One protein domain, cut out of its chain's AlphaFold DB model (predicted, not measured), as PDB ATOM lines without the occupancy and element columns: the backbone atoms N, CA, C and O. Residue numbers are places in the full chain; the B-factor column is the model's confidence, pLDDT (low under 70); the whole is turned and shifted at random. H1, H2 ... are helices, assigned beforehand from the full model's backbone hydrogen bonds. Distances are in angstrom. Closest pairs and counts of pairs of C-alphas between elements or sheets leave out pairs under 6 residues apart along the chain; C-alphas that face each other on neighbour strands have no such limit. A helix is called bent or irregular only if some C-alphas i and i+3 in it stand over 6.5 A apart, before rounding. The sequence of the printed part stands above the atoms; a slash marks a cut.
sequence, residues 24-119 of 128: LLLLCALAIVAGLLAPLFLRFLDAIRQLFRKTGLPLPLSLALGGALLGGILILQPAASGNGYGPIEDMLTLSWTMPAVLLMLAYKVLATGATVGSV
ATOM      1  N   LEU A  24     -46.832  -3.401  28.894       87.06
ATOM      2  CA  LEU A  24     -46.410  -4.714  28.401       87.06
ATOM      3  C   LEU A  24     -47.606  -5.488  27.834       87.06
ATOM      4  O   LEU A  24     -47.527  -6.039  26.739       87.06
ATOM      5  N   LEU A  25     -48.735  -5.475  28.549       87.44
ATOM      6  CA  LEU A  25     -49.988  -6.079  28.086       87.44
ATOM      7  C   LEU A  25     -50.468  -5.439  26.779       87.44
ATOM      8  O   LEU A  25     -50.866  -6.150  25.856       87.44
ATOM      9  N   LEU A  26     -50.376  -4.111  26.670       87.00
ATOM     10  CA  LEU A  26     -50.722  -3.387  25.448       87.00
ATOM     11  C   LEU A  26     -49.793  -3.761  24.281       87.00
ATOM     12  O   LEU A  26     -50.262  -3.948  23.161       87.00
ATOM     13  N   LEU A  27     -48.494  -3.941  24.544       86.62
ATOM     14  CA  LEU A  27     -47.526  -4.390  23.542       86.62
ATOM     15  C   LEU A  27     -47.806  -5.827  23.078       86.62
ATOM     16  O   LEU A  27     -47.750  -6.104  21.881       86.62
ATOM     17  N   CYS A  28     -48.170  -6.728  23.995       89.06
ATOM     18  CA  CYS A  28     -48.593  -8.086  23.656       89.06
ATOM     19  C   CYS A  28     -49.862  -8.088  22.794       89.06
ATOM     20  O   CYS A  28     -49.913  -8.790  21.785       89.06
ATOM     21  N   ALA A  29     -50.863  -7.276  23.143       90.50
ATOM     22  CA  ALA A  29     -52.067  -7.123  22.330       90.50
ATOM     23  C   ALA A  29     -51.729  -6.602  20.922       90.50
ATOM     24  O   ALA A  29     -52.208  -7.151  19.929       90.50
ATOM     25  N   LEU A  30     -50.843  -5.606  20.822       88.25
ATOM     26  CA  LEU A  30     -50.374  -5.073  19.544       88.25
ATOM     27  C   LEU A  30     -49.637  -6.138  18.714       88.25
ATOM     28  O   LEU A  30     -49.855  -6.230  17.509       88.25
ATOM     29  N   ALA A  31     -48.806  -6.969  19.350       87.31
ATOM     30  CA  ALA A  31     -48.088  -8.059  18.693       87.31
ATOM     31  C   ALA A  31     -49.041  -9.129  18.140       87.31
ATOM     32  O   ALA A  31     -48.847  -9.598  17.019       87.31
ATOM     33  N   ILE A  32     -50.099  -9.472  18.882       92.38
ATOM     34  CA  ILE A  32     -51.146 -10.390  18.412       92.38
ATOM     35  C   ILE A  32     -51.843  -9.799  17.187       92.38
ATOM     36  O   ILE A  32     -51.938 -10.462  16.156       92.38
ATOM     37  N   VAL A  33     -52.273  -8.537  17.264       90.38
ATOM     38  CA  VAL A  33     -52.914  -7.842  16.138       90.38
ATOM     39  C   VAL A  33     -51.986  -7.819  14.919       90.38
ATOM     40  O   VAL A  33     -52.395  -8.232  13.836       90.38
ATOM     41  N   ALA A  34     -50.721  -7.429  15.086       86.50
ATOM     42  CA  ALA A  34     -49.730  -7.421  14.009       86.50
ATOM     43  C   ALA A  34     -49.508  -8.820  13.403       86.50
ATOM     44  O   ALA A  34     -49.434  -8.962  12.181       86.50
ATOM     45  N   GLY A  35     -49.471  -9.862  14.239       85.44
ATOM     46  CA  GLY A  35     -49.375 -11.255  13.806       85.44
ATOM     47  C   GLY A  35     -50.583 -11.713  12.987       85.44
ATOM     48  O   GLY A  35     -50.411 -12.383  11.972       85.44
ATOM     49  N   LEU A  36     -51.800 -11.305  13.366       87.62
ATOM     50  CA  LEU A  36     -53.020 -11.590  12.600       87.62
ATOM     51  C   LEU A  36     -53.085 -10.805  11.280       87.62
ATOM     52  O   LEU A  36     -53.637 -11.306  10.296       87.62
ATOM     53  N   LEU A  37     -52.512  -9.600  11.224       81.88
ATOM     54  CA  LEU A  37     -52.441  -8.811   9.991       81.88
ATOM     55  C   LEU A  37     -51.468  -9.406   8.959       81.88
ATOM     56  O   LEU A  37     -51.688  -9.239   7.758       81.88
ATOM     57  N   ALA A  38     -50.428 -10.125   9.382       81.25
ATOM     58  CA  ALA A  38     -49.438 -10.719   8.479       81.25
ATOM     59  C   ALA A  38     -50.039 -11.653   7.395       81.25
ATOM     60  O   ALA A  38     -49.783 -11.424   6.208       81.25
ATOM     61  N   PRO A  39     -50.872 -12.667   7.717       82.06
ATOM     62  CA  PRO A  39     -51.507 -13.505   6.697       82.06
ATOM     63  C   PRO A  39     -52.511 -12.734   5.832       82.06
ATOM     64  O   PRO A  39     -52.678 -13.064   4.657       82.06
ATOM     65  N   LEU A  40     -53.165 -11.698   6.369       77.81
ATOM     66  CA  LEU A  40     -54.058 -10.836   5.591       77.81
ATOM     67  C   LEU A  40     -53.278 -10.050   4.527       77.81
ATOM     68  O   LEU A  40     -53.710  -9.972   3.378       77.81
ATOM     69  N   PHE A  41     -52.097  -9.542   4.884       73.50
ATOM     70  CA  PHE A  41     -51.192  -8.871   3.955       73.50
ATOM     71  C   PHE A  41     -50.701  -9.814   2.848       73.50
ATOM     72  O   PHE A  41     -50.739  -9.460   1.671       73.50
ATOM     73  N   LEU A  42     -50.325 -11.048   3.191       76.50
ATOM     74  CA  LEU A  42     -49.949 -12.067   2.203       76.50
ATOM     75  C   LEU A  42     -51.102 -12.387   1.238       76.50
ATOM     76  O   LEU A  42     -50.902 -12.400   0.024       76.50
ATOM     77  N   ARG A  43     -52.330 -12.549   1.752       75.62
ATOM     78  CA  ARG A  43     -53.529 -12.751   0.917       75.62
ATOM     79  C   ARG A  43     -53.809 -11.567  -0.002       75.62
ATOM     80  O   ARG A  43     -54.211 -11.774  -1.143       75.62
ATOM     81  N   PHE A  44     -53.596 -10.342   0.470       74.00
ATOM     82  CA  PHE A  44     -53.724  -9.137  -0.346       74.00
ATOM     83  C   PHE A  44     -52.719  -9.130  -1.506       74.00
ATOM     84  O   PHE A  44     -53.104  -8.892  -2.651       74.00
ATOM     85  N   LEU A  45     -51.454  -9.475  -1.242       71.06
ATOM     86  CA  LEU A  45     -50.440  -9.609  -2.292       71.06
ATOM     87  C   LEU A  45     -50.816 -10.689  -3.314       71.06
ATOM     88  O   LEU A  45     -50.681 -10.476  -4.521       71.06
ATOM     89  N   ASP A  46     -51.334 -11.828  -2.857       70.31
ATOM     90  CA  ASP A  46     -51.796 -12.891  -3.749       70.31
ATOM     91  C   ASP A  46     -53.043 -12.495  -4.550       70.31
ATOM     92  O   ASP A  46     -53.142 -12.845  -5.727       70.31
ATOM     93  N   ALA A  47     -53.958 -11.709  -3.981       69.44
ATOM     94  CA  ALA A  47     -55.108 -11.160  -4.697       69.44
ATOM     95  C   ALA A  47     -54.673 -10.198  -5.814       69.44
ATOM     96  O   ALA A  47     -55.173 -10.300  -6.934       69.44
ATOM     97  N   ILE A  48     -53.690  -9.328  -5.553       67.50
ATOM     98  CA  ILE A  48     -53.104  -8.452  -6.580       67.50
ATOM     99  C   ILE A  48     -52.463  -9.291  -7.690       67.50
ATOM    100  O   ILE A  48     -52.719  -9.054  -8.871       67.50
ATOM    101  N   ARG A  49     -51.685 -10.322  -7.337       68.56
ATOM    102  CA  ARG A  49     -51.097 -11.254  -8.316       68.56
ATOM    103  C   ARG A  49     -52.161 -11.963  -9.151       68.56
ATOM    104  O   ARG A  49     -51.981 -12.149 -10.355       68.56
ATOM    105  N   GLN A  50     -53.266 -12.378  -8.534       68.12
ATOM    106  CA  GLN A  50     -54.390 -12.993  -9.239       68.12
ATOM    107  C   GLN A  50     -55.103 -12.001 -10.160       68.12
ATOM    108  O   GLN A  50     -55.459 -12.382 -11.273       68.12
ATOM    109  N   LEU A  51     -55.271 -10.746  -9.739       67.12
ATOM    110  CA  LEU A  51     -55.877  -9.692 -10.549       67.12
ATOM    111  C   LEU A  51     -55.040  -9.428 -11.807       67.12
ATOM    112  O   LEU A  51     -55.578  -9.477 -12.910       67.12
ATOM    113  N   PHE A  52     -53.717  -9.305 -11.653       66.12
ATOM    114  CA  PHE A  52     -52.778  -9.169 -12.770       66.12
ATOM    115  C   PHE A  52     -52.736 -10.405 -13.687       66.12
ATOM    116  O   PHE A  52     -52.628 -10.280 -14.911       66.12
ATOM    117  N   ARG A  53     -52.877 -11.617 -13.131       65.44
ATOM    118  CA  ARG A  53     -53.033 -12.848 -13.929       65.44
ATOM    119  C   ARG A  53     -54.334 -12.865 -14.729       65.44
ATOM    120  O   ARG A  53     -54.305 -13.292 -15.879       65.44
ATOM    121  N   LYS A  54     -55.452 -12.425 -14.140       64.06
ATOM    122  CA  LYS A  54     -56.770 -12.393 -14.796       64.06
ATOM    123  C   LYS A  54     -56.827 -11.397 -15.947       64.06
ATOM    124  O   LYS A  54     -57.513 -11.655 -16.926       64.06
ATOM    125  N   THR A  55     -56.090 -10.296 -15.854       65.56
ATOM    126  CA  THR A  55     -56.036  -9.281 -16.909       65.56
ATOM    127  C   THR A  55     -55.348  -9.743 -18.200       65.56
ATOM    128  O   THR A  55     -55.508  -9.082 -19.218       65.56
ATOM    129  N   GLY A  56     -54.600 -10.858 -18.208       60.94
ATOM    130  CA  GLY A  56     -54.049 -11.449 -19.444       60.94
ATOM    131  C   GLY A  56     -53.076 -10.556 -20.236       60.94
ATOM    132  O   GLY A  56     -52.713 -10.891 -21.359       60.94
ATOM    133  N   LEU A  57     -52.658  -9.424 -19.664       58.62
ATOM    134  CA  LEU A  57     -51.887  -8.387 -20.340       58.62
ATOM    135  C   LEU A  57     -50.406  -8.781 -20.527       58.62
ATOM    136  O   LEU A  57     -49.829  -9.450 -19.662       58.62
ATOM    137  N   PRO A  58     -49.765  -8.354 -21.636       62.31
ATOM    138  CA  PRO A  58     -48.356  -8.622 -21.901       62.31
ATOM    139  C   PRO A  58     -47.457  -7.998 -20.822       62.31
ATOM    140  O   PRO A  58     -47.721  -6.901 -20.326       62.31
ATOM    141  N   LEU A  59     -46.370  -8.708 -20.488       59.31
ATOM    142  CA  LEU A  59     -45.364  -8.373 -19.464       59.31
ATOM    143  C   LEU A  59     -45.065  -6.866 -19.281       59.31
ATOM    144  O   LEU A  59     -45.158  -6.395 -18.145       59.31
ATOM    145  N   PRO A  60     -44.752  -6.087 -20.335       63.22
ATOM    146  CA  PRO A  60     -44.413  -4.673 -20.174       63.22
ATOM    147  C   PRO A  60     -45.592  -3.799 -19.722       63.22
ATOM    148  O   PRO A  60     -45.379  -2.855 -18.966       63.22
ATOM    149  N   LEU A  61     -46.835  -4.110 -20.112       63.72
ATOM    150  CA  LEU A  61     -47.997  -3.292 -19.734       63.72
ATOM    151  C   LEU A  61     -48.400  -3.514 -18.273       63.72
ATOM    152  O   LEU A  61     -48.768  -2.575 -17.573       63.72
ATOM    153  N   SER A  62     -48.283  -4.757 -17.800       64.31
ATOM    154  CA  SER A  62     -48.482  -5.107 -16.392       64.31
ATOM    155  C   SER A  62     -47.481  -4.373 -15.491       64.31
ATOM    156  O   SER A  62     -47.846  -3.878 -14.424       64.31
ATOM    157  N   LEU A  63     -46.226  -4.272 -15.942       63.72
ATOM    158  CA  LEU A  63     -45.168  -3.548 -15.243       63.72
ATOM    159  C   LEU A  63     -45.407  -2.031 -15.265       63.72
ATOM    160  O   LEU A  63     -45.264  -1.373 -14.238       63.72
ATOM    161  N   ALA A  64     -45.830  -1.491 -16.412       65.50
ATOM    162  CA  ALA A  64     -46.146  -0.074 -16.570       65.50
ATOM    163  C   ALA A  64     -47.322   0.359 -15.681       65.50
ATOM    164  O   ALA A  64     -47.250   1.412 -15.058       65.50
ATOM    165  N   LEU A  65     -48.369  -0.462 -15.557       65.88
ATOM    166  CA  LEU A  65     -49.504  -0.176 -14.674       65.88
ATOM    167  C   LEU A  65     -49.114  -0.228 -13.191       65.88
ATOM    168  O   LEU A  65     -49.477   0.670 -12.435       65.88
ATOM    169  N   GLY A  66     -48.336  -1.235 -12.778       65.19
ATOM    170  CA  GLY A  66     -47.812  -1.315 -11.409       65.19
ATOM    171  C   GLY A  66     -46.893  -0.136 -11.071       65.19
ATOM    172  O   GLY A  66     -47.044   0.487 -10.022       65.19
ATOM    173  N   GLY A  67     -45.997   0.226 -11.993       62.00
ATOM    174  CA  GLY A  67     -45.100   1.373 -11.868       62.00
ATOM    175  C   GLY A  67     -45.816   2.725 -11.891       62.00
ATOM    176  O   GLY A  67     -45.436   3.610 -11.135       62.00
ATOM    177  N   ALA A  68     -46.876   2.890 -12.688       68.06
ATOM    178  CA  ALA A  68     -47.675   4.116 -12.730       68.06
ATOM    179  C   ALA A  68     -48.489   4.318 -11.443       68.06
ATOM    180  O   ALA A  68     -48.529   5.424 -10.908       68.06
ATOM    181  N   LEU A  69     -49.086   3.247 -10.906       68.56
ATOM    182  CA  LEU A  69     -49.779   3.287  -9.616       68.56
ATOM    183  C   LEU A  69     -48.807   3.588  -8.470       68.56
ATOM    184  O   LEU A  69     -49.074   4.462  -7.647       68.56
ATOM    185  N   LEU A  70     -47.657   2.909  -8.448       68.44
ATOM    186  CA  LEU A  70     -46.596   3.160  -7.476       68.44
ATOM    187  C   LEU A  70     -46.055   4.590  -7.588       68.44
ATOM    188  O   LEU A  70     -45.913   5.270  -6.578       68.44
ATOM    189  N   GLY A  71     -45.793   5.062  -8.807       65.25
ATOM    190  CA  GLY A  71     -45.317   6.414  -9.084       65.25
ATOM    191  C   GLY A  71     -46.312   7.479  -8.631       65.25
ATOM    192  O   GLY A  71     -45.915   8.437  -7.976       65.25
ATOM    193  N   GLY A  72     -47.610   7.280  -8.881       75.06
ATOM    194  CA  GLY A  72     -48.666   8.157  -8.371       75.06
ATOM    195  C   GLY A  72     -48.692   8.211  -6.841       75.06
ATOM    196  O   GLY A  72     -48.755   9.292  -6.262       75.06
ATOM    197  N   ILE A  73     -48.558   7.056  -6.184       68.00
ATOM    198  CA  ILE A  73     -48.449   6.965  -4.721       68.00
ATOM    199  C   ILE A  73     -47.209   7.714  -4.200       68.00
ATOM    200  O   ILE A  73     -47.308   8.442  -3.213       68.00
ATOM    201  N   LEU A  74     -46.061   7.581  -4.869       68.69
ATOM    202  CA  LEU A  74     -44.818   8.264  -4.497       68.69
ATOM    203  C   LEU A  74     -44.897   9.788  -4.650       68.69
ATOM    204  O   LEU A  74     -44.275  10.499  -3.869       68.69
ATOM    205  N   ILE A  75     -45.655  10.295  -5.628       72.88
ATOM    206  CA  ILE A  75     -45.874  11.741  -5.800       72.88
ATOM    207  C   ILE A  75     -46.670  12.309  -4.617       72.88
ATOM    208  O   ILE A  75     -46.387  13.412  -4.156       72.88
ATOM    209  N   LEU A  76     -47.652  11.554  -4.115       67.50
ATOM    210  CA  LEU A  76     -48.490  11.958  -2.982       67.50
ATOM    211  C   LEU A  76     -47.750  11.872  -1.643       67.50
ATOM    212  O   LEU A  76     -47.965  12.712  -0.774       67.50
ATOM    213  N   GLN A  77     -46.901  10.857  -1.463       66.50
ATOM    214  CA  GLN A  77     -46.144  10.663  -0.231       66.50
ATOM    215  C   GLN A  77     -44.719  10.177  -0.540       66.50
ATOM    216  O   GLN A  77     -44.444   8.975  -0.457       66.50
ATOM    217  N   PRO A  78     -43.775  11.085  -0.856       62.12
ATOM    218  CA  PRO A  78     -42.397  10.713  -1.187       62.12
ATOM    219  C   PRO A  78     -41.676  10.069  -0.000       62.12
ATOM    220  O   PRO A  78     -40.796   9.233  -0.192       62.12
ATOM    221  N   ALA A  79     -42.113  10.367   1.229       62.22
ATOM    222  CA  ALA A  79     -41.626   9.720   2.442       62.22
ATOM    223  C   ALA A  79     -41.823   8.191   2.425       62.22
ATOM    224  O   ALA A  79     -41.071   7.472   3.087       62.22
ATOM    225  N   ALA A  80     -42.801   7.681   1.659       60.09
ATOM    226  CA  ALA A  80     -43.049   6.251   1.477       60.09
ATOM    227  C   ALA A  80     -41.958   5.550   0.652       60.09
ATOM    228  O   ALA A  80     -41.748   4.350   0.845       60.09
ATOM    229  N   SER A  81     -41.237   6.278  -0.214       54.22
ATOM    230  CA  SER A  81     -40.068   5.762  -0.929       54.22
ATOM    231  C   SER A  81     -38.774   6.276  -0.315       54.22
ATOM    232  O   SER A  81     -38.381   7.427  -0.473       54.22
ATOM    233  N   GLY A  82     -38.088   5.387   0.383       55.00
ATOM    234  CA  GLY A  82     -36.822   5.659   1.038       55.00
ATOM    235  C   GLY A  82     -36.578   4.605   2.103       55.00
ATOM    236  O   GLY A  82     -37.493   3.884   2.501       55.00
ATOM    237  N   ASN A  83     -35.351   4.521   2.608       61.00
ATOM    238  CA  ASN A  83     -34.985   3.543   3.639       61.00
ATOM    239  C   ASN A  83     -35.743   3.729   4.974       61.00
ATOM    240  O   ASN A  83     -35.582   2.924   5.886       61.00
ATOM    241  N   GLY A  84     -36.579   4.768   5.094       63.31
ATOM    242  CA  GLY A  84     -37.420   5.037   6.260       63.31
ATOM    243  C   GLY A  84     -36.761   5.903   7.330       63.31
ATOM    244  O   GLY A  84     -37.423   6.191   8.317       63.31
ATOM    245  N   TYR A  85     -35.516   6.351   7.126       61.03
ATOM    246  CA  TYR A  85     -34.773   7.119   8.132       61.03
ATOM    247  C   TYR A  85     -35.447   8.439   8.521       61.03
ATOM    248  O   TYR A  85     -35.664   8.654   9.703       61.03
ATOM    249  N   GLY A  86     -35.875   9.252   7.548       69.62
ATOM    250  CA  GLY A  86     -36.587  10.512   7.819       69.62
ATOM    251  C   GLY A  86     -37.871  10.326   8.645       69.62
ATOM    252  O   GLY A  86     -37.971  10.901   9.718       69.62
ATOM    253  N   PRO A  87     -38.815   9.455   8.236       67.75
ATOM    254  CA  PRO A  87     -40.027   9.186   9.018       67.75
ATOM    255  C   PRO A  87     -39.771   8.652  10.431       67.75
ATOM    256  O   PRO A  87     -40.558   8.911  11.336       67.75
ATOM    257  N   ILE A  88     -38.707   7.864  10.617       68.94
ATOM    258  CA  ILE A  88     -38.345   7.338  11.936       68.94
ATOM    259  C   ILE A  88     -37.741   8.463  12.779       68.94
ATOM    260  O   ILE A  88     -38.170   8.654  13.907       68.94
ATOM    261  N   GLU A  89     -36.814   9.251  12.234       70.19
ATOM    262  CA  GLU A  89     -36.244  10.424  12.908       70.19
ATOM    263  C   GLU A  89     -37.335  11.430  13.309       70.19
ATOM    264  O   GLU A  89     -37.355  11.892  14.451       70.19
ATOM    265  N   ASP A  90     -38.316  11.660  12.436       68.69
ATOM    266  CA  ASP A  90     -39.498  12.477  12.716       68.69
ATOM    267  C   ASP A  90     -40.425  11.841  13.760       68.69
ATOM    268  O   ASP A  90     -41.019  12.567  14.544       68.69
ATOM    269  N   MET A  91     -40.552  10.510  13.834       66.38
ATOM    270  CA  MET A  91     -41.291   9.844  14.923       66.38
ATOM    271  C   MET A  91     -40.601   9.996  16.283       66.38
ATOM    272  O   MET A  91     -41.274   9.966  17.313       66.38
ATOM    273  N   LEU A  92     -39.268  10.104  16.300       67.12
ATOM    274  CA  LEU A  92     -38.495  10.291  17.528       67.12
ATOM    275  C   LEU A  92     -38.449  11.760  17.975       67.12
ATOM    276  O   LEU A  92     -38.377  12.018  19.176       67.12
ATOM    277  N   THR A  93     -38.472  12.711  17.037       65.38
ATOM    278  CA  THR A  93     -38.304  14.152  17.315       65.38
ATOM    279  C   THR A  93     -39.614  14.943  17.287       65.38
ATOM    280  O   THR A  93     -39.793  15.852  18.098       65.38
ATOM    281  N   LEU A  94     -40.556  14.589  16.408       61.38
ATOM    282  CA  LEU A  94     -41.901  15.154  16.326       61.38
ATOM    283  C   LEU A  94     -42.923  14.186  16.936       61.38
ATOM    284  O   LEU A  94     -42.911  12.980  16.701       61.38
ATOM    285  N   SER A  95     -43.877  14.724  17.695       60.44
ATOM    286  CA  SER A  95     -44.993  13.961  18.267       60.44
ATOM    287  C   SER A  95     -45.956  13.515  17.161       60.44
ATOM    288  O   SER A  95     -46.985  14.145  16.917       60.44
ATOM    289  N   TRP A  96     -45.609  12.451  16.439       62.97
ATOM    290  CA  TRP A  96     -46.473  11.894  15.407       62.97
ATOM    291  C   TRP A  96     -47.798  11.432  16.007       62.97
ATOM    292  O   TRP A  96     -47.858  10.776  17.048       62.97
ATOM    293  N   THR A  97     -48.883  11.757  15.313       70.44
ATOM    294  CA  THR A  97     -50.213  11.281  15.676       70.44
ATOM    295  C   THR A  97     -50.407   9.869  15.117       70.44
ATOM    296  O   THR A  97     -50.014   9.573  13.989       70.44
ATOM    297  N   MET A  98     -51.039   8.977  15.887       69.62
ATOM    298  CA  MET A  98     -51.413   7.622  15.441       69.62
ATOM    299  C   MET A  98     -52.001   7.541  14.011       69.62
ATOM    300  O   MET A  98     -51.606   6.636  13.271       69.62
ATOM    301  N   PRO A  99     -52.883   8.459  13.559       72.44
ATOM    302  CA  PRO A  99     -53.365   8.454  12.175       72.44
ATOM    303  C   PRO A  99     -52.264   8.650  11.123       72.44
ATOM    304  O   PRO A  99     -52.343   8.031  10.063       72.44
ATOM    305  N   ALA A 100     -51.224   9.445  11.397       73.25
ATOM    306  CA  ALA A 100     -50.110   9.635  10.465       73.25
ATOM    307  C   ALA A 100     -49.318   8.332  10.255       73.25
ATOM    308  O   ALA A 100     -49.002   7.971   9.120       73.25
ATOM    309  N   VAL A 101     -49.084   7.572  11.333       76.31
ATOM    310  CA  VAL A 101     -48.430   6.252  11.278       76.31
ATOM    311  C   VAL A 101     -49.262   5.267  10.453       76.31
ATOM    312  O   VAL A 101     -48.727   4.570   9.590       76.31
ATOM    313  N   LEU A 102     -50.576   5.221  10.688       75.94
ATOM    314  CA  LEU A 102     -51.477   4.304   9.991       75.94
ATOM    315  C   LEU A 102     -51.558   4.613   8.488       75.94
ATOM    316  O   LEU A 102     -51.496   3.701   7.664       75.94
ATOM    317  N   LEU A 103     -51.648   5.898   8.128       75.06
ATOM    318  CA  LEU A 103     -51.667   6.357   6.738       75.06
ATOM    319  C   LEU A 103     -50.359   5.992   6.019       75.06
ATOM    320  O   LEU A 103     -50.372   5.479   4.902       75.06
ATOM    321  N   MET A 104     -49.223   6.201   6.685       77.31
ATOM    322  CA  MET A 104     -47.902   5.854   6.167       77.31
ATOM    323  C   MET A 104     -47.734   4.340   5.970       77.31
ATOM    324  O   MET A 104     -47.190   3.883   4.960       77.31
ATOM    325  N   LEU A 105     -48.253   3.543   6.907       77.56
ATOM    326  CA  LEU A 105     -48.292   2.089   6.794       77.56
ATOM    327  C   LEU A 105     -49.159   1.641   5.608       77.56
ATOM    328  O   LEU A 105     -48.732   0.781   4.836       77.56
ATOM    329  N   ALA A 106     -50.324   2.263   5.405       75.12
ATOM    330  CA  ALA A 106     -51.177   1.994   4.250       75.12
ATOM    331  C   ALA A 106     -50.457   2.302   2.928       75.12
ATOM    332  O   ALA A 106     -50.452   1.467   2.022       75.12
ATOM    333  N   TYR A 107     -49.766   3.443   2.837       74.88
ATOM    334  CA  TYR A 107     -48.965   3.784   1.660       74.88
ATOM    335  C   TYR A 107     -47.865   2.755   1.372       74.88
ATOM    336  O   TYR A 107     -47.707   2.344   0.222       74.88
ATOM    337  N   LYS A 108     -47.155   2.263   2.396       76.88
ATOM    338  CA  LYS A 108     -46.143   1.203   2.229       76.88
ATOM    339  C   LYS A 108     -46.734  -0.118   1.738       76.88
ATOM    340  O   LYS A 108     -46.141  -0.778   0.882       76.88
ATOM    341  N   VAL A 109     -47.895  -0.506   2.262       75.56
ATOM    342  CA  VAL A 109     -48.610  -1.720   1.839       75.56
ATOM    343  C   VAL A 109     -49.033  -1.613   0.374       75.56
ATOM    344  O   VAL A 109     -48.789  -2.540  -0.399       75.56
ATOM    345  N   LEU A 110     -49.594  -0.470  -0.031       71.81
ATOM    346  CA  LEU A 110     -49.983  -0.215  -1.419       71.81
ATOM    347  C   LEU A 110     -48.773  -0.204  -2.359       71.81
ATOM    348  O   LEU A 110     -48.803  -0.856  -3.404       71.81
ATOM    349  N   ALA A 111     -47.686   0.464  -1.963       72.44
ATOM    350  CA  ALA A 111     -46.445   0.505  -2.728       72.44
ATOM    351  C   ALA A 111     -45.849  -0.899  -2.938       72.44
ATOM    352  O   ALA A 111     -45.413  -1.243  -4.040       72.44
ATOM    353  N   THR A 112     -45.894  -1.737  -1.899       73.38
ATOM    354  CA  THR A 112     -45.420  -3.128  -1.953       73.38
ATOM    355  C   THR A 112     -46.323  -3.997  -2.830       73.38
ATOM    356  O   THR A 112     -45.840  -4.796  -3.629       73.38
ATOM    357  N   GLY A 113     -47.644  -3.815  -2.743       67.56
ATOM    358  CA  GLY A 113     -48.599  -4.482  -3.628       67.56
ATOM    359  C   GLY A 113     -48.349  -4.163  -5.102       67.56
ATOM    360  O   GLY A 113     -48.298  -5.072  -5.932       67.56
ATOM    361  N   ALA A 114     -48.113  -2.888  -5.420       67.25
ATOM    362  CA  ALA A 114     -47.824  -2.434  -6.777       67.25
ATOM    363  C   ALA A 114     -46.508  -3.015  -7.335       67.25
ATOM    364  O   ALA A 114     -46.466  -3.441  -8.492       67.25
ATOM    365  N   THR A 115     -45.453  -3.118  -6.515       67.94
ATOM    366  CA  THR A 115     -44.181  -3.753  -6.919       67.94
ATOM    367  C   THR A 115     -44.330  -5.261  -7.094       67.94
ATOM    368  O   THR A 115     -43.946  -5.798  -8.130       67.94
ATOM    369  N   VAL A 116     -44.926  -5.964  -6.129       65.94
ATOM    370  CA  VAL A 116     -45.049  -7.432  -6.167       65.94
ATOM    371  C   VAL A 116     -45.987  -7.906  -7.282       65.94
ATOM    372  O   VAL A 116     -45.734  -8.954  -7.875       65.94
ATOM    373  N   GLY A 117     -47.039  -7.149  -7.605       61.59
ATOM    374  CA  GLY A 117     -47.938  -7.456  -8.724       61.59
ATOM    375  C   GLY A 117     -47.261  -7.377 -10.096       61.59
ATOM    376  O   GLY A 117     -47.650  -8.089 -11.019       61.59
ATOM    377  N   SER A 118     -46.219  -6.550 -10.216       58.56
ATOM    378  CA  SER A 118     -45.480  -6.331 -11.462       58.56
ATOM    379  C   SER A 118     -44.482  -7.460 -11.781       58.56
ATOM    380  O   SER A 118     -44.181  -7.722 -12.946       58.56
ATOM    381  N   VAL A 119     -44.010  -8.188 -10.761       58.03
ATOM    382  CA  VAL A 119     -42.981  -9.225 -10.912       58.03
ATOM    383  C   VAL A 119     -43.630 -10.594 -11.104       58.03
ATOM    384  O   VAL A 119     -44.204 -11.180 -10.186       58.03
TER     385      VAL A 119
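Overview. This is residues 24 to 119 of the 128 residues of a protein of Advenella kashmirensis (strain DSM 17095 / LMG 22695 / WT001) (UniProt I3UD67). The long helix H1 and the helix H2 form a V, joined at its point by a tight link, and H4 runs between the two arms with its last residues toward the point. Residues 24 to 40 of H1 stick out free of the rest, and the short helix H3 lies off beyond the last residues of H2, touching no helix. The printed part has 96 residues with four named helices, in the order H1, H2, H3, H4, and no named strand; the class is all helix. The whole is loose, with a radius of gyration of the C-alphas of 16.0 A, and elongated, spanning 49 by 29 by 19 A.

Arrangement. H1, residues 24 to 54, touches H4, residues 98 to 118, with residues 41 to 52 alone, and H4 touches H1 with residues 109 to 118 alone. Their closest C-alphas, those of Arg 49 and Gly 117, are 5.0 A apart. H1 and H4 run the same way at a shallow tilt of 32 degrees. H2, residues 59 to 76, is close to H1 but not clearly touching, with the closest C-alphas, those of Phe 52 and Ser 62, 6.9 A apart. H1 and H2 run opposite ways at a steep tilt of 40 degrees. H2 touches H4, the closest C-alphas being those of Leu 63 and Ser 118, 4.7 A apart. H2 and H4 run opposite ways at a shallow tilt of 16 degrees. H3, residues 85 to 93, is apart from H1, H2 and H4. In H2 and H3 every O i to N i+4 pair is within hydrogen-bond range; in H1 25 of 27 are, and in H4 16 of 17.

Along the chain. H1 begins at C-alpha 24, at (-46.410, -4.714, 28.401), and measures 45.1 A from first to last C-alpha. It is neither bent nor irregular, but only just: C-alphas 36 and 39 are 6.4 A apart. H2 begins at C-alpha 59, at (-45.364, -8.373, -19.464), and measures 26.4 A. H3 has 9 residues, Tyr 85 to Thr 93. H4, from Met 98, measures 30.9 A and ends at C-alpha 118, at (-45.480, -6.331, -11.462).

Size, cuts and confidence. The two C-alphas farthest apart, those of Leu 24 and Pro 58, are 50.5 A apart. The printed part has no cut. The links from H1 to H2 and from H3 to H4 are tight, the link from H2 to H3 is short, and no link is long. The mean pLDDT of the printed part is 70.8, and 55 residues are under 70, among them residues 47 to 71, 76 to 88 and 113 to 119.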